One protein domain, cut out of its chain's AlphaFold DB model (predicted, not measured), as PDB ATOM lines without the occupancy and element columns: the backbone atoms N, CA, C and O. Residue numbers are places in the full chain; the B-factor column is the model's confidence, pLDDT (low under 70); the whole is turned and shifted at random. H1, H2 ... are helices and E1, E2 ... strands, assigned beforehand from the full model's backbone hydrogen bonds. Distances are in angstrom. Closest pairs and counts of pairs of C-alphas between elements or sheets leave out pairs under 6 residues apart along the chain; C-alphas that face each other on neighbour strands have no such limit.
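What this domain is: This is residues 11 to 128 of the 263 residues of the protein "DUF2974 domain-containing protein" of Campylobacter jejuni (UniProt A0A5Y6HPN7). A small core of helices, with H2 and H4 packed on H3, has two strand hairpins: E3 and E4 form a long arm reaching away, and E1 and E2 a shorter one. At the other end of the longest axis, residues 11 to 19 stick out, of which 12 to 19 belong to H1. The 118 printed residues run H1 H2 E1 E2 H3 E3 E4 H4, a mixed class of helices and strands with two antiparallel two-stranded sheets. The whole is loose and elongated, with a radius of gyration of the C-alphas of 17.4 A and spans of 62 by 37 by 24 A.

How they stand to each other: Start at H1, residues 12 to 27, which touches H3, residues 69 to 78, with residues 26 to 27 alone; the closest C-alphas, of Ala 27 and Ile 74, are 6.1 A apart. Next, H2, residues 33 to 37, only just touches H3, with 3 pairs of C-alphas within 8 A, the closest being Val 35 and Tyr 70 at 5.9 A. The hairpin of E1, residues 39 to 43, and E2, residues 49 to 53, has N 40 and O 52 within hydrogen-bond range at 2.9 A. In the hairpin of E3, residues 83 to 92, and E4, residues 97 to 105, look for N 87 and O 102 at 2.9 A; E4 bends by 59 degrees at residue 100. H4, residues 121 to 128, touches the hub H3 at Gln 75 and Thr 123, closest C-alphas 5.6 A, opposite ways at 37 degrees, only just a steep tilt. E1 and E3 are apart. In H1, H2, H3 and H4 every O i to N i+4 pair is within hydrogen-bond range.

Where its parts are: Find C-alpha 12 at (173.922, -26.113, 1.536); from there H1 runs 22.1 A. E3 spans 24.5 A from C-alpha 83 at (170.965, -3.974, 24.558), E4 spans 23.9 A, and H4 ends with C-alpha 128 at (185.110, -7.890, 4.550).

The domain as a whole: The farthest C-alphas, of Lys 11 and Leu 94, are 63.5 A apart. The printed part has no cut; the links E2 to H3 and E4 to H4 are long, each of 15 residues. Mean pLDDT of the printed part is 91.6, and no printed residue is under 70.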
ATOM      1  N   LYS A  11     170.298 -28.485   0.284       85.44
ATOM      2  CA  LYS A  11     171.348 -27.979  -0.608       85.44
ATOM      3  C   LYS A  11     172.059 -26.805   0.064       85.44
ATOM      4  O   LYS A  11     171.594 -25.669  -0.034       85.44
ATOM      5  N   LEU A  12     173.164 -27.092   0.752       85.44
ATOM      6  CA  LEU A  12     173.922 -26.113   1.536       85.44
ATOM      7  C   LEU A  12     174.271 -24.858   0.724       85.44
ATOM      8  O   LEU A  12     174.046 -23.749   1.198       85.44
ATOM      9  N   ASP A  13     174.705 -25.020  -0.525       85.69
ATOM     10  CA  ASP A  13     175.049 -23.898  -1.409       85.69
ATOM     11  C   ASP A  13     173.866 -22.959  -1.665       85.69
ATOM     12  O   ASP A  13     174.019 -21.737  -1.706       85.69
ATOM     13  N   LEU A  14     172.661 -23.520  -1.799       87.44
ATOM     14  CA  LEU A  14     171.448 -22.739  -2.010       87.44
ATOM     15  C   LEU A  14     171.050 -21.983  -0.736       87.44
ATOM     16  O   LEU A  14     170.670 -20.817  -0.813       87.44
ATOM     17  N   ILE A  15     171.179 -22.620   0.433       88.69
ATOM     18  CA  ILE A  15     170.933 -21.969   1.728       88.69
ATOM     19  C   ILE A  15     171.909 -20.809   1.934       88.69
ATOM     20  O   ILE A  15     171.481 -19.704   2.262       88.69
ATOM     21  N   THR A  16     173.201 -21.038   1.695       90.88
ATOM     22  CA  THR A  16     174.239 -20.006   1.805       90.88
ATOM     23  C   THR A  16     173.962 -18.851   0.846       90.88
ATOM     24  O   THR A  16     174.028 -17.691   1.240       90.88
ATOM     25  N   LYS A  17     173.553 -19.146  -0.395       92.00
ATOM     26  CA  LYS A  17     173.157 -18.125  -1.375       92.00
ATOM     27  C   LYS A  17     171.980 -17.275  -0.887       92.00
ATOM     28  O   LYS A  17     172.050 -16.051  -0.969       92.00
ATOM     29  N   PHE A  18     170.924 -17.891  -0.350       93.06
ATOM     30  CA  PHE A  18     169.796 -17.144   0.214       93.06
ATOM     31  C   PHE A  18     170.203 -16.299   1.422       93.06
ATOM     32  O   PHE A  18     169.753 -15.161   1.536       93.06
ATOM     33  N   LEU A  19     171.065 -16.826   2.294       94.94
ATOM     34  CA  LEU A  19     171.572 -16.096   3.452       94.94
ATOM     35  C   LEU A  19     172.389 -14.863   3.035       94.94
ATOM     36  O   LEU A  19     172.173 -13.785   3.584       94.94
ATOM     37  N   ASP A  20     173.273 -14.990   2.042       96.06
ATOM     38  CA  ASP A  20     174.060 -13.871   1.507       96.06
ATOM     39  C   ASP A  20     173.156 -12.735   1.003       96.06
ATOM     40  O   ASP A  20     173.362 -11.560   1.321       96.06
ATOM     41  N   TYR A  21     172.118 -13.081   0.242       97.12
ATOM     42  CA  TYR A  21     171.195 -12.107  -0.338       97.12
ATOM     43  C   TYR A  21     170.224 -11.522   0.687       97.12
ATOM     44  O   TYR A  21     169.926 -10.329   0.619       97.12
ATOM     45  N   ALA A  22     169.806 -12.305   1.684       96.56
ATOM     46  CA  ALA A  22     169.065 -11.794   2.832       96.56
ATOM     47  C   ALA A  22     169.914 -10.800   3.639       96.56
ATOM     48  O   ALA A  22     169.425  -9.736   4.011       96.56
ATOM     49  N   ASN A  23     171.205 -11.089   3.840       97.94
ATOM     50  CA  ASN A  23     172.137 -10.169   4.492       97.94
ATOM     51  C   ASN A  23     172.339  -8.882   3.686       97.94
ATOM     52  O   ASN A  23     172.384  -7.814   4.283       97.94
ATOM     53  N   CYS A  24     172.417  -8.949   2.353       98.25
ATOM     54  CA  CYS A  24     172.489  -7.752   1.507       98.25
ATOM     55  C   CYS A  24     171.195  -6.924   1.561       98.25
ATOM     56  O   CYS A  24     171.254  -5.692   1.615       98.25
ATOM     57  N   ALA A  25     170.032  -7.584   1.573       96.94
ATOM     58  CA  ALA A  25     168.747  -6.917   1.747       96.94
ATOM     59  C   ALA A  25     168.671  -6.217   3.114       96.94
ATOM     60  O   ALA A  25     168.363  -5.031   3.163       96.94
ATOM     61  N   ASP A  26     169.040  -6.893   4.203       96.44
ATOM     62  CA  ASP A  26     169.067  -6.323   5.557       96.44
ATOM     63  C   ASP A  26     170.101  -5.187   5.686       96.44
ATOM     64  O   ASP A  26     169.799  -4.103   6.176       96.44
ATOM     65  N   ALA A  27     171.303  -5.369   5.136       97.75
ATOM     66  CA  ALA A  27     172.352  -4.352   5.120       97.75
ATOM     67  C   ALA A  27     171.948  -3.079   4.362       97.75
ATOM     68  O   ALA A  27     172.444  -1.998   4.681       97.75
ATOM     69  N   SER A  28     171.040  -3.169   3.382       96.12
ATOM     70  CA  SER A  28     170.522  -1.989   2.674       96.12
ATOM     71  C   SER A  28     169.731  -1.032   3.583       96.12
ATOM     72  O   SER A  28     169.572   0.141   3.242       96.12
ATOM     73  N   TYR A  29     169.300  -1.497   4.764       94.31
ATOM     74  CA  TYR A  29     168.644  -0.693   5.798       94.31
ATOM     75  C   TYR A  29     169.617   0.010   6.753       94.31
ATOM     76  O   TYR A  29     169.188   0.857   7.543       94.31
ATOM     77  N   ALA A  30     170.915  -0.296   6.696       95.88
ATOM     78  CA  ALA A  30     171.917   0.366   7.521       95.88
ATOM     79  C   ALA A  30     172.074   1.853   7.152       95.88
ATOM     80  O   ALA A  30     171.788   2.274   6.029       95.88
ATOM     81  N   MET A  31     172.584   2.662   8.087       94.12
ATOM     82  CA  MET A  31     172.849   4.094   7.877       94.12
ATOM     83  C   MET A  31     174.107   4.351   7.016       94.12
ATOM     84  O   MET A  31     175.067   5.005   7.432       94.12
ATOM     85  N   LEU A  32     174.123   3.815   5.795       96.00
ATOM     86  CA  LEU A  32     175.290   3.800   4.911       96.00
ATOM     87  C   LEU A  32     175.650   5.180   4.348       96.00
ATOM     88  O   LEU A  32     176.783   5.384   3.913       96.00
ATOM     89  N   GLN A  33     174.742   6.160   4.397       93.94
ATOM     90  CA  GLN A  33     175.009   7.529   3.950       93.94
ATOM     91  C   GLN A  33     176.230   8.156   4.630       93.94
ATOM     92  O   GLN A  33     176.920   8.968   4.014       93.94
ATOM     93  N   TYR A  34     176.525   7.767   5.873       93.75
ATOM     94  CA  TYR A  34     177.663   8.296   6.619       93.75
ATOM     95  C   TYR A  34     179.003   7.839   6.043       93.75
ATOM     96  O   TYR A  34     179.938   8.632   6.009       93.75
ATOM     97  N   VAL A  35     179.070   6.630   5.476       95.69
ATOM     98  CA  VAL A  35     180.270   6.123   4.786       95.69
ATOM     99  C   VAL A  35     180.583   6.953   3.537       95.69
ATOM    100  O   VAL A  35     181.741   7.151   3.182       95.69
ATOM    101  N   PHE A  36     179.556   7.460   2.849       94.44
ATOM    102  CA  PHE A  36     179.741   8.274   1.643       94.44
ATOM    103  C   PHE A  36     179.974   9.756   1.952       94.44
ATOM    104  O   PHE A  36     180.725  10.400   1.226       94.44
ATOM    105  N   LYS A  37     179.344  10.292   3.007       93.25
ATOM    106  CA  LYS A  37     179.487  11.699   3.419       93.25
ATOM    107  C   LYS A  37     180.738  11.959   4.268       93.25
ATOM    108  O   LYS A  37     181.220  13.085   4.278       93.25
ATOM    109  N   GLY A  38     181.231  10.956   4.999       92.31
ATOM    110  CA  GLY A  38     182.350  11.100   5.939       92.31
ATOM    111  C   GLY A  38     182.011  11.912   7.194       92.31
ATOM    112  O   GLY A  38     182.910  12.387   7.884       92.31
ATOM    113  N   ILE A  39     180.720  12.116   7.484       92.00
ATOM    114  CA  ILE A  39     180.241  12.914   8.620       92.00
ATOM    115  C   ILE A  39     179.009  12.246   9.226       92.00
ATOM    116  O   ILE A  39     178.069  11.935   8.498       92.00
ATOM    117  N   ILE A  40     178.997  12.082  10.550       87.88
ATOM    118  CA  ILE A  40     177.826  11.682  11.342       87.88
ATOM    119  C   ILE A  40     177.251  12.923  12.028       87.88
ATOM    120  O   ILE A  40     177.998  13.702  12.617       87.88
ATOM    121  N   LYS A  41     175.925  13.071  11.977       85.25
ATOM    122  CA  LYS A  41     175.164  14.089  12.709       85.25
ATOM    123  C   LYS A  41     174.531  13.455  13.943       85.25
ATOM    124  O   LYS A  41     173.921  12.396  13.818       85.25
ATOM    125  N   TYR A  42     174.676  14.086  15.099       81.75
ATOM    126  CA  TYR A  42     174.073  13.649  16.360       81.75
ATOM    127  C   TYR A  42     173.608  14.866  17.161       81.75
ATOM    128  O   TYR A  42     174.072  15.978  16.920       81.75
ATOM    129  N   LYS A  43     172.684  14.667  18.101       78.38
ATOM    130  CA  LYS A  43     172.254  15.720  19.026       78.38
ATOM    131  C   LYS A  43     172.948  15.533  20.367       78.38
ATOM    132  O   LYS A  43     173.069  14.402  20.828       78.38
ATOM    133  N   ASN A  44     173.416  16.622  20.968       77.81
ATOM    134  CA  ASN A  44     173.873  16.595  22.355       77.81
ATOM    135  C   ASN A  44     172.689  16.696  23.333       77.81
ATOM    136  O   ASN A  44     171.547  16.890  22.915       77.81
ATOM    137  N   ASP A  45     172.978  16.619  24.632       76.69
ATOM    138  CA  ASP A  45     171.972  16.674  25.706       76.69
ATOM    139  C   ASP A  45     171.147  17.974  25.702       76.69
ATOM    140  O   ASP A  45     170.001  17.994  26.142       76.69
ATOM    141  N   ASN A  46     171.694  19.050  25.126       81.38
ATOM    142  CA  ASN A  46     171.022  20.344  24.976       81.38
ATOM    143  C   ASN A  46     170.181  20.438  23.686       81.38
ATOM    144  O   ASN A  46     169.630  21.492  23.386       81.38
ATOM    145  N   GLY A  47     170.107  19.362  22.895       79.12
ATOM    146  CA  GLY A  47     169.370  19.300  21.632       79.12
ATOM    147  C   GLY A  47     170.090  19.912  20.426       79.12
ATOM    148  O   GLY A  47     169.531  19.894  19.326       79.12
ATOM    149  N   ASN A  48     171.321  20.407  20.591       84.31
ATOM    150  CA  ASN A  48     172.103  21.003  19.508       84.31
ATOM    151  C   ASN A  48     172.624  19.918  18.564       84.31
ATOM    152  O   ASN A  48     173.199  18.923  19.013       84.31
ATOM    153  N   GLU A  49     172.467  20.132  17.257       86.25
ATOM    154  CA  GLU A  49     173.021  19.245  16.235       86.25
ATOM    155  C   GLU A  49     174.530  19.479  16.096       86.25
ATOM    156  O   GLU A  49     174.993  20.595  15.864       86.25
ATOM    157  N   LEU A  50     175.296  18.406  16.253       85.56
ATOM    158  CA  LEU A  50     176.744  18.374  16.136       85.56
ATOM    159  C   LEU A  50     177.153  17.419  15.021       85.56
ATOM    160  O   LEU A  50     176.485  16.422  14.738       85.56
ATOM    161  N   GLU A  51     178.303  17.706  14.418       90.56
ATOM    162  CA  GLU A  51     178.881  16.904  13.349       90.56
ATOM    163  C   GLU A  51     180.208  16.285  13.788       90.56
ATOM    164  O   GLU A  51     181.073  16.945  14.365       90.56
ATOM    165  N   LYS A  52     180.385  14.997  13.493       89.62
ATOM    166  CA  LYS A  52     181.630  14.263  13.726       89.62
ATOM    167  C   LYS A  52     182.156  13.718  12.407       89.62
ATOM    168  O   LYS A  52     181.475  12.926  11.756       89.62
ATOM    169  N   LYS A  53     183.381  14.107  12.040       93.00
ATOM    170  CA  LYS A  53     184.094  13.527  10.893       93.00
ATOM    171  C   LYS A  53     184.419  12.062  11.159       93.00
ATOM    172  O   LYS A  53     184.824  11.704  12.266       93.00
ATOM    173  N   VAL A  54     184.251  11.238  10.136       94.00
ATOM    174  CA  VAL A  54     184.513   9.801  10.171       94.00
ATOM    175  C   VAL A  54     185.170   9.334   8.874       94.00
ATOM    176  O   VAL A  54     185.235  10.080   7.895       94.00
ATOM    177  N   ASP A  55     185.690   8.110   8.873       95.69
ATOM    178  CA  ASP A  55     186.266   7.514   7.675       95.69
ATOM    179  C   ASP A  55     185.203   7.269   6.591       95.69
ATOM    180  O   ASP A  55     184.000   7.193   6.847       95.69
ATOM    181  N   THR A  56     185.671   7.132   5.355       95.31
ATOM    182  CA  THR A  56     184.834   6.802   4.194       95.31
ATOM    183  C   THR A  56     185.161   5.413   3.650       95.31
ATOM    184  O   THR A  56     184.971   5.136   2.462       95.31
ATOM    185  N   GLN A  57     185.684   4.520   4.502       95.19
ATOM    186  CA  GLN A  57     186.063   3.174   4.097       95.19
ATOM    187  C   GLN A  57     184.810   2.377   3.733       95.19
ATOM    188  O   GLN A  57     183.927   2.149   4.551       95.19
ATOM    189  N   ARG A  58     184.741   1.941   2.475       96.31
ATOM    190  CA  ARG A  58     183.582   1.249   1.882       96.31
ATOM    191  C   ARG A  58     183.675  -0.277   1.917       96.31
ATOM    192  O   ARG A  58     182.858  -0.948   1.294       96.31
ATOM    193  N   LEU A  59     184.716  -0.809   2.546       97.12
ATOM    194  CA  LEU A  59     185.001  -2.236   2.648       97.12
ATOM    195  C   LEU A  59     185.958  -2.469   3.810       97.12
ATOM    196  O   LEU A  59     186.944  -1.752   3.916       97.12
ATOM    197  N   GLY A  60     185.728  -3.511   4.592       97.12
ATOM    198  CA  GLY A  60     186.607  -3.948   5.667       97.12
ATOM    199  C   GLY A  60     186.137  -3.493   7.039       97.12
ATOM    200  O   GLY A  60     185.517  -2.435   7.187       97.12
ATOM    201  N   ASP A  61     186.431  -4.308   8.046       96.38
ATOM    202  CA  ASP A  61     185.968  -4.102   9.415       96.38
ATOM    203  C   ASP A  61     186.764  -3.027  10.164       96.38
ATOM    204  O   ASP A  61     186.203  -2.337  11.016       96.38
ATOM    205  N   LYS A  62     188.040  -2.823   9.807       96.62
ATOM    206  CA  LYS A  62     188.927  -1.845  10.454       96.62
ATOM    207  C   LYS A  62     189.428  -0.743   9.521       96.62
ATOM    208  O   LYS A  62     189.800  -1.015   8.384       96.62
ATOM    209  N   HIS A  63     189.530   0.471  10.061       94.12
ATOM    210  CA  HIS A  63     190.246   1.625   9.519       94.12
ATOM    211  C   HIS A  63     191.145   2.211  10.618       94.12
ATOM    212  O   HIS A  63     190.655   2.514  11.703       94.12
ATOM    213  N   ASN A  64     192.452   2.368  10.377       93.75
ATOM    214  CA  ASN A  64     193.414   2.886  11.370       93.75
ATOM    215  C   ASN A  64     193.303   2.206  12.754       93.75
ATOM    216  O   ASN A  64     193.225   2.873  13.783       93.75
ATOM    217  N   ASN A  65     193.268   0.869  12.770       93.94
ATOM    218  CA  ASN A  65     193.117   0.025  13.970       93.94
ATOM    219  C   ASN A  65     191.801   0.198  14.756       93.94
ATOM    220  O   ASN A  65     191.638  -0.406  15.813       93.94
ATOM    221  N   GLN A  66     190.838   0.957  14.234       96.50
ATOM    222  CA  GLN A  66     189.503   1.143  14.809       96.50
ATOM    223  C   GLN A  66     188.439   0.547  13.889       96.50
ATOM    224  O   GLN A  66     188.680   0.363  12.702       96.50
ATOM    225  N   ASN A  67     187.255   0.235  14.415       97.75
ATOM    226  CA  ASN A  67     186.108  -0.190  13.615       97.75
ATOM    227  C   ASN A  67     185.783   0.874  12.560       97.75
ATOM    228  O   ASN A  67     185.546   2.035  12.909       97.75
ATOM    229  N   SER A  68     185.740   0.474  11.289       97.81
ATOM    230  CA  SER A  68     185.402   1.377  10.188       97.81
ATOM    231  C   SER A  68     183.961   1.874  10.313       97.81
ATOM    232  O   SER A  68     183.093   1.219  10.901       97.81
ATOM    233  N   THR A  69     183.667   3.028   9.723       97.62
ATOM    234  CA  THR A  69     182.301   3.574   9.684       97.62
ATOM    235  C   THR A  69     181.345   2.615   8.990       97.62
ATOM    236  O   THR A  69     180.209   2.447   9.433       97.62
ATOM    237  N   TYR A  70     181.814   1.924   7.950       98.31
ATOM    238  CA  TYR A  70     181.034   0.885   7.294       98.31
ATOM    239  C   TYR A  70     180.707  -0.275   8.237       98.31
ATOM    240  O   TYR A  70     179.541  -0.653   8.356       98.31
ATOM    241  N   ALA A  71     181.696  -0.782   8.971       98.50
ATOM    242  CA  ALA A  71     181.496  -1.881   9.905       98.50
ATOM    243  C   ALA A  71     180.542  -1.520  11.042       98.50
ATOM    244  O   ALA A  71     179.663  -2.303  11.392       98.50
ATOM    245  N   ARG A  72     180.661  -0.300  11.570       97.88
ATOM    246  CA  ARG A  72     179.775   0.221  12.615       97.88
ATOM    247  C   ARG A  72     178.341   0.391  12.114       97.88
ATOM    248  O   ARG A  72     177.415   0.037  12.835       97.88
ATOM    249  N   ALA A  73     178.148   0.876  10.884       97.62
ATOM    250  CA  ALA A  73     176.820   0.986  10.279       97.62
ATOM    251  C   ALA A  73     176.154  -0.390  10.109       97.62
ATOM    252  O   ALA A  73     174.987  -0.556  10.454       97.62
ATOM    253  N   ILE A  74     176.900  -1.386   9.619       98.56
ATOM    254  CA  ILE A  74     176.387  -2.754   9.462       98.56
ATOM    255  C   ILE A  74     176.107  -3.401  10.819       98.56
ATOM    256  O   ILE A  74     175.040  -3.977  10.997       98.56
ATOM    257  N   GLN A  75     177.003  -3.244  11.796       98.38
ATOM    258  CA  GLN A  75     176.806  -3.731  13.162       98.38
ATOM    259  C   GLN A  75     175.532  -3.173  13.793       98.38
ATOM    260  O   GLN A  75     174.760  -3.928  14.382       98.38
ATOM    261  N   ALA A  76     175.314  -1.861  13.668       97.31
ATOM    262  CA  ALA A  76     174.134  -1.202  14.207       97.31
ATOM    263  C   ALA A  76     172.848  -1.789  13.610       97.31
ATOM    264  O   ALA A  76     171.877  -1.979  14.339       97.31
ATOM    265  N   ARG A  77     172.852  -2.127  12.311       97.00
ATOM    266  CA  ARG A  77     171.700  -2.753  11.655       97.00
ATOM    267  C   ARG A  77     171.528  -4.221  12.039       97.00
ATOM    268  O   ARG A  77     170.453  -4.611  12.483       97.00
ATOM    269  N   PHE A  78     172.568  -5.033  11.871       97.75
ATOM    270  CA  PHE A  78     172.500  -6.479  12.095       97.75
ATOM    271  C   PHE A  78     172.201  -6.841  13.547       97.75
ATOM    272  O   PHE A  78     171.516  -7.831  13.787       97.75
ATOM    273  N   GLU A  79     172.669  -6.030  14.494       97.19
ATOM    274  CA  GLU A  79     172.451  -6.221  15.927       97.19
ATOM    275  C   GLU A  79     171.525  -5.142  16.517       97.19
ATOM    276  O   GLU A  79     171.659  -4.789  17.684       97.19
ATOM    277  N   GLN A  80     170.576  -4.598  15.742       94.94
ATOM    278  CA  GLN A  80     169.722  -3.472  16.170       94.94
ATOM    279  C   GLN A  80     168.990  -3.690  17.509       94.94
ATOM    280  O   GLN A  80     168.754  -2.733  18.240       94.94
ATOM    281  N   ASN A  81     168.694  -4.942  17.876       94.12
ATOM    282  CA  ASN A  81     168.019  -5.300  19.129       94.12
ATOM    283  C   ASN A  81     168.982  -5.561  20.302       94.12
ATOM    284  O   ASN A  81     168.534  -5.842  21.410       94.12
ATOM    285  N   LYS A  82     170.302  -5.491  20.090       93.88
ATOM    286  CA  LYS A  82     171.294  -5.697  21.150       93.88
ATOM    287  C   LYS A  82     171.202  -4.565  22.167       93.88
ATOM    288  O   LYS A  82     171.392  -3.407  21.805       93.88
ATOM    289  N   ILE A  83     170.972  -4.912  23.431       90.94
ATOM    290  CA  ILE A  83     170.965  -3.974  24.558       90.94
ATOM    291  C   ILE A  83     172.395  -3.466  24.788       90.94
ATOM    292  O   ILE A  83     173.326  -4.256  24.946       90.94
ATOM    293  N   VAL A  84     172.566  -2.146  24.802       89.69
ATOM    294  CA  VAL A  84     173.847  -1.473  25.069       89.69
ATOM    295  C   VAL A  84     173.876  -0.763  26.411       89.69
ATOM    296  O   VAL A  84     174.947  -0.571  26.981       89.69
ATOM    297  N   LYS A  85     172.713  -0.371  26.934       86.50
ATOM    298  CA  LYS A  85     172.602   0.291  28.231       86.50
ATOM    299  C   LYS A  85     171.255  -0.026  28.861       86.50
ATOM    300  O   LYS A  85     170.256  -0.162  28.160       86.50
ATOM    301  N   ILE A  86     171.246  -0.111  30.182       86.19
ATOM    302  CA  ILE A  86     170.031  -0.173  30.987       86.19
ATOM    303  C   ILE A  86     170.046   1.070  31.868       86.19
ATOM    304  O   ILE A  86     170.992   1.284  32.626       86.19
ATOM    305  N   GLU A  87     169.037   1.921  31.718       83.81
ATOM    306  CA  GLU A  87     168.894   3.150  32.496       83.81
ATOM    307  C   GLU A  87     167.707   3.047  33.449       83.81
ATOM    308  O   GLU A  87     166.671   2.497  33.070       83.81
ATOM    309  N   PRO A  88     167.808   3.587  34.674       81.44
ATOM    310  CA  PRO A  88     166.657   3.682  35.554       81.44
ATOM    311  C   PRO A  88     165.631   4.666  34.979       81.44
ATOM    312  O   PRO A  88     165.987   5.751  34.524       81.44
ATOM    313  N   LYS A  89     164.349   4.293  34.999       79.75
ATOM    314  CA  LYS A  89     163.284   5.086  34.360       79.75
ATOM    315  C   LYS A  89     162.625   6.080  35.313       79.75
ATOM    316  O   LYS A  89     162.298   7.191  34.902       79.75
ATOM    317  N   TYR A  90     162.458   5.703  36.579       79.81
ATOM    318  CA  TYR A  90     161.864   6.560  37.601       79.81
ATOM    319  C   TYR A  90     162.765   6.617  38.826       79.81
ATOM    320  O   TYR A  90     162.797   5.679  39.613       79.81
ATOM    321  N   CYS A  91     163.482   7.722  39.009       80.81
ATOM    322  CA  CYS A  91     164.315   7.937  40.188       80.81
ATOM    323  C   CYS A  91     163.669   8.950  41.131       80.81
ATOM    324  O   CYS A  91     163.268  10.036  40.715       80.81
ATOM    325  N   ILE A  92     163.597   8.602  42.413       80.81
ATOM    326  CA  ILE A  92     163.148   9.490  43.482       80.81
ATOM    327  C   ILE A  92     164.395  10.025  44.189       80.81
ATOM    328  O   ILE A  92     164.952   9.366  45.067       80.81
ATOM    329  N   SER A  93     164.829  11.236  43.820       82.69
ATOM    330  CA  SER A  93     166.048  11.867  44.356       82.69
ATOM    331  C   SER A  93     166.038  12.018  45.880       82.69
ATOM    332  O   SER A  93     167.089  11.993  46.506       82.69
ATOM    333  N   LEU A  94     164.855  12.146  46.491       80.12
ATOM    334  CA  LEU A  94     164.706  12.342  47.937       80.12
ATOM    335  C   LEU A  94     165.109  11.109  48.767       80.12
ATOM    336  O   LEU A  94     165.453  11.250  49.935       80.12
ATOM    337  N   ILE A  95     165.049   9.911  48.174       82.94
ATOM    338  CA  ILE A  95     165.380   8.638  48.840       82.94
ATOM    339  C   ILE A  95     166.473   7.846  48.109       82.94
ATOM    340  O   ILE A  95     166.765   6.723  48.501       82.94
ATOM    341  N   ASN A  96     167.084   8.419  47.064       79.31
ATOM    342  CA  ASN A  96     168.086   7.765  46.210       79.31
ATOM    343  C   ASN A  96     167.659   6.379  45.686       79.31
ATOM    344  O   ASN A  96     168.492   5.491  45.509       79.31
ATOM    345  N   THR A  97     166.367   6.200  45.403       82.62
ATOM    346  CA  THR A  97     165.816   4.929  44.909       82.62
ATOM    347  C   THR A  97     165.283   5.105  43.498       82.62
ATOM    348  O   THR A  97     164.551   6.058  43.226       82.62
ATOM    349  N   CYS A  98     165.616   4.170  42.608       82.38
ATOM    350  CA  CYS A  98     165.073   4.121  41.258       82.38
ATOM    351  C   CYS A  98     164.230   2.861  41.039       82.38
ATOM    352  O   CYS A  98     164.551   1.790  41.551       82.38
ATOM    353  N   PHE A  99     163.169   3.000  40.250       79.69
ATOM    354  CA  PHE A  99     162.226   1.952  39.887       79.69
ATOM    355  C   PHE A  99     162.058   1.901  38.369       79.69
ATOM    356  O   PHE A  99     162.072   2.940  37.702       79.69
ATOM    357  N   ASP A 100     161.839   0.686  37.859       80.81
ATOM    358  CA  ASP A 100     161.738   0.372  36.430       80.81
ATOM    359  C   ASP A 100     163.032   0.698  35.654       80.81
ATOM    360  O   ASP A 100     163.866   1.519  36.053       80.81
ATOM    361  N   SER A 101     163.227   0.026  34.527       80.38
ATOM    362  CA  SER A 101     164.424   0.192  33.713       80.38
ATOM    363  C   SER A 101     164.079   0.284  32.242       80.38
ATOM    364  O   SER A 101     163.272  -0.483  31.723       80.38
ATOM    365  N   LYS A 102     164.724   1.220  31.556       85.81
ATOM    366  CA  LYS A 102     164.660   1.355  30.111       85.81
ATOM    367  C   LYS A 102     165.886   0.694  29.500       85.81
ATOM    368  O   LYS A 102     167.016   1.123  29.736       85.81
ATOM    369  N   GLU A 103     165.649  -0.323  28.685       89.12
ATOM    370  CA  GLU A 103     166.676  -0.888  27.818       89.12
ATOM    371  C   GLU A 103     166.889   0.032  26.615       89.12
ATOM    372  O   GLU A 103     165.948   0.453  25.940       89.12
ATOM    373  N   ILE A 104     168.148   0.360  26.354       88.25
ATOM    374  CA  ILE A 104     168.580   1.084  25.167       88.25
ATOM    375  C   ILE A 104     169.301   0.074  24.290       88.25
ATOM    376  O   ILE A 104     170.309  -0.500  24.706       88.25
ATOM    377  N   THR A 105     168.786  -0.141  23.083       93.00
ATOM    378  CA  THR A 105     169.388  -1.037  22.093       93.00
ATOM    379  C   THR A 105     170.289  -0.274  21.120       93.00
ATOM    380  O   THR A 105     170.416   0.950  21.204       93.00
ATOM    381  N   LEU A 106     170.937  -0.977  20.189       92.56
ATOM    382  CA  LEU A 106     171.672  -0.332  19.100       92.56
ATOM    383  C   LEU A 106     170.762   0.462  18.161       92.56
ATOM    384  O   LEU A 106     171.198   1.501  17.686       92.56
ATOM    385  N   ASP A 107     169.526   0.013  17.921       92.19
ATOM    386  CA  ASP A 107     168.483   0.787  17.226       92.19
ATOM    387  C   ASP A 107     168.918   1.319  15.845       92.19
ATOM    388  O   ASP A 107     168.591   2.435  15.445       92.19
ATOM    389  N   ASN A 108     169.750   0.546  15.127       93.75
ATOM    390  CA  ASN A 108     170.373   0.953  13.860       93.75
ATOM    391  C   ASN A 108     171.148   2.292  13.934       93.75
ATOM    392  O   ASN A 108     171.452   2.905  12.912       93.75
ATOM    393  N   ASP A 109     171.508   2.733  15.138       91.56
ATOM    394  CA  ASP A 109     172.210   3.977  15.411       91.56
ATOM    395  C   ASP A 109     173.719   3.721  15.472       91.56
ATOM    396  O   ASP A 109     174.270   3.185  16.439       91.56
ATOM    397  N   ILE A 110     174.414   4.150  14.419       92.12
ATOM    398  CA  ILE A 110     175.871   4.027  14.301       92.12
ATOM    399  C   ILE A 110     176.622   4.658  15.485       92.12
ATOM    400  O   ILE A 110     177.725   4.217  15.821       92.12
ATOM    401  N   SER A 111     176.062   5.695  16.122       89.69
ATOM    402  CA  SER A 111     176.713   6.387  17.237       89.69
ATOM    403  C   SER A 111     176.807   5.512  18.489       89.69
ATOM    404  O   SER A 111     177.729   5.704  19.281       89.69
ATOM    405  N   ARG A 112     175.936   4.499  18.606       91.75
ATOM    406  CA  ARG A 112     175.903   3.531  19.712       91.75
ATOM    407  C   ARG A 112     176.865   2.356  19.531       91.75
ATOM    408  O   ARG A 112     177.023   1.567  20.453       91.75
ATOM    409  N   VAL A 113     177.526   2.245  18.375       94.31
ATOM    410  CA  VAL A 113     178.614   1.282  18.155       94.31
ATOM    411  C   VAL A 113     179.947   1.991  18.360       94.31
ATOM    412  O   VAL A 113     180.297   2.902  17.602       94.31
ATOM    413  N   GLY A 114     180.713   1.577  19.362       92.25
ATOM    414  CA  GLY A 114     182.024   2.124  19.682       92.25
ATOM    415  C   GLY A 114     183.099   1.810  18.636       92.25
ATOM    416  O   GLY A 114     183.027   0.848  17.865       92.25
ATOM    417  N   LEU A 115     184.145   2.641  18.616       94.56
ATOM    418  CA  LEU A 115     185.289   2.491  17.706       94.56
ATOM    419  C   LEU A 115     186.118   1.229  17.990       94.56
ATOM    420  O   LEU A 115     186.789   0.740  17.091       94.56
ATOM    421  N   ASN A 116     186.056   0.692  19.209       96.25
ATOM    422  CA  ASN A 116     186.807  -0.498  19.623       96.25
ATOM    423  C   ASN A 116     185.895  -1.651  20.068       96.25
ATOM    424  O   ASN A 116     186.382  -2.635  20.618       96.25
ATOM    425  N   ASP A 117     184.585  -1.535  19.838       95.44
ATOM    426  CA  ASP A 117     183.625  -2.572  20.210       95.44
ATOM    427  C   ASP A 117     183.911  -3.878  19.470       95.44
ATOM    428  O   ASP A 117     184.332  -3.886  18.307       95.44
ATOM    429  N   VAL A 118     183.615  -4.994  20.133       95.88
ATOM    430  CA  VAL A 118     183.634  -6.312  19.499       95.88
ATOM    431  C   VAL A 118     182.454  -6.407  18.531       95.88
ATOM    432  O   VAL A 118     181.291  -6.368  18.944       95.88
ATOM    433  N   LEU A 119     182.765  -6.526  17.241       97.75
ATOM    434  CA  LEU A 119     181.779  -6.712  16.179       97.75
ATOM    435  C   LEU A 119     181.335  -8.176  16.106       97.75
ATOM    436  O   LEU A 119     182.109  -9.085  16.414       97.75
ATOM    437  N   SER A 120     180.091  -8.418  15.686       98.06
ATOM    438  CA  SER A 120     179.619  -9.788  15.486       98.06
ATOM    439  C   SER A 120     180.293 -10.420  14.269       98.06
ATOM    440  O   SER A 120     180.676  -9.735  13.315       98.06
ATOM    441  N   LYS A 121     180.411 -11.753  14.275       98.19
ATOM    442  CA  LYS A 121     180.978 -12.498  13.145       98.19
ATOM    443  C   LYS A 121     180.236 -12.187  11.838       98.19
ATOM    444  O   LYS A 121     180.874 -11.921  10.830       98.19
ATOM    445  N   ARG A 122     178.899 -12.112  11.890       97.94
ATOM    446  CA  ARG A 122     178.040 -11.725  10.758       97.94
ATOM    447  C   ARG A 122     178.461 -10.380  10.156       97.94
ATOM    448  O   ARG A 122     178.557 -10.270   8.939       97.94
ATOM    449  N   THR A 123     178.731  -9.376  10.992       98.56
ATOM    450  CA  THR A 123     179.207  -8.062  10.538       98.56
ATOM    451  C   THR A 123     180.580  -8.161   9.893       98.56
ATOM    452  O   THR A 123     180.752  -7.649   8.790       98.56
ATOM    453  N   ILE A 124     181.542  -8.805  10.564       98.50
ATOM    454  CA  ILE A 124     182.933  -8.920  10.097       98.50
ATOM    455  C   ILE A 124     182.982  -9.628   8.742       98.50
ATOM    456  O   ILE A 124     183.580  -9.100   7.803       98.50
ATOM    457  N   ASP A 125     182.317 -10.777   8.625       98.19
ATOM    458  CA  ASP A 125     182.265 -11.563   7.391       98.19
ATOM    459  C   ASP A 125     181.623 -10.736   6.262       98.19
ATOM    460  O   ASP A 125     182.162 -10.648   5.156       98.19
ATOM    461  N   PHE A 126     180.520 -10.034   6.551       98.69
ATOM    462  CA  PHE A 126     179.826  -9.208   5.565       98.69
ATOM    463  C   PHE A 126     180.689  -8.046   5.061       98.69
ATOM    464  O   PHE A 126     180.886  -7.896   3.856       98.69
ATOM    465  N   VAL A 127     181.234  -7.222   5.959       98.56
ATOM    466  CA  VAL A 127     181.942  -5.989   5.568       98.56
ATOM    467  C   VAL A 127     183.287  -6.285   4.917       98.56
ATOM    468  O   VAL A 127     183.781  -5.464   4.147       98.56
ATOM    469  N   ASN A 128     183.887  -7.444   5.204       98.38
ATOM    470  CA  ASN A 128     185.110  -7.890   4.550       98.38
ATOM    471  C   ASN A 128     184.862  -8.495   3.168       98.38
ATOM    472  O   ASN A 128     185.786  -8.498   2.353       98.38
TER     473      ASN A 128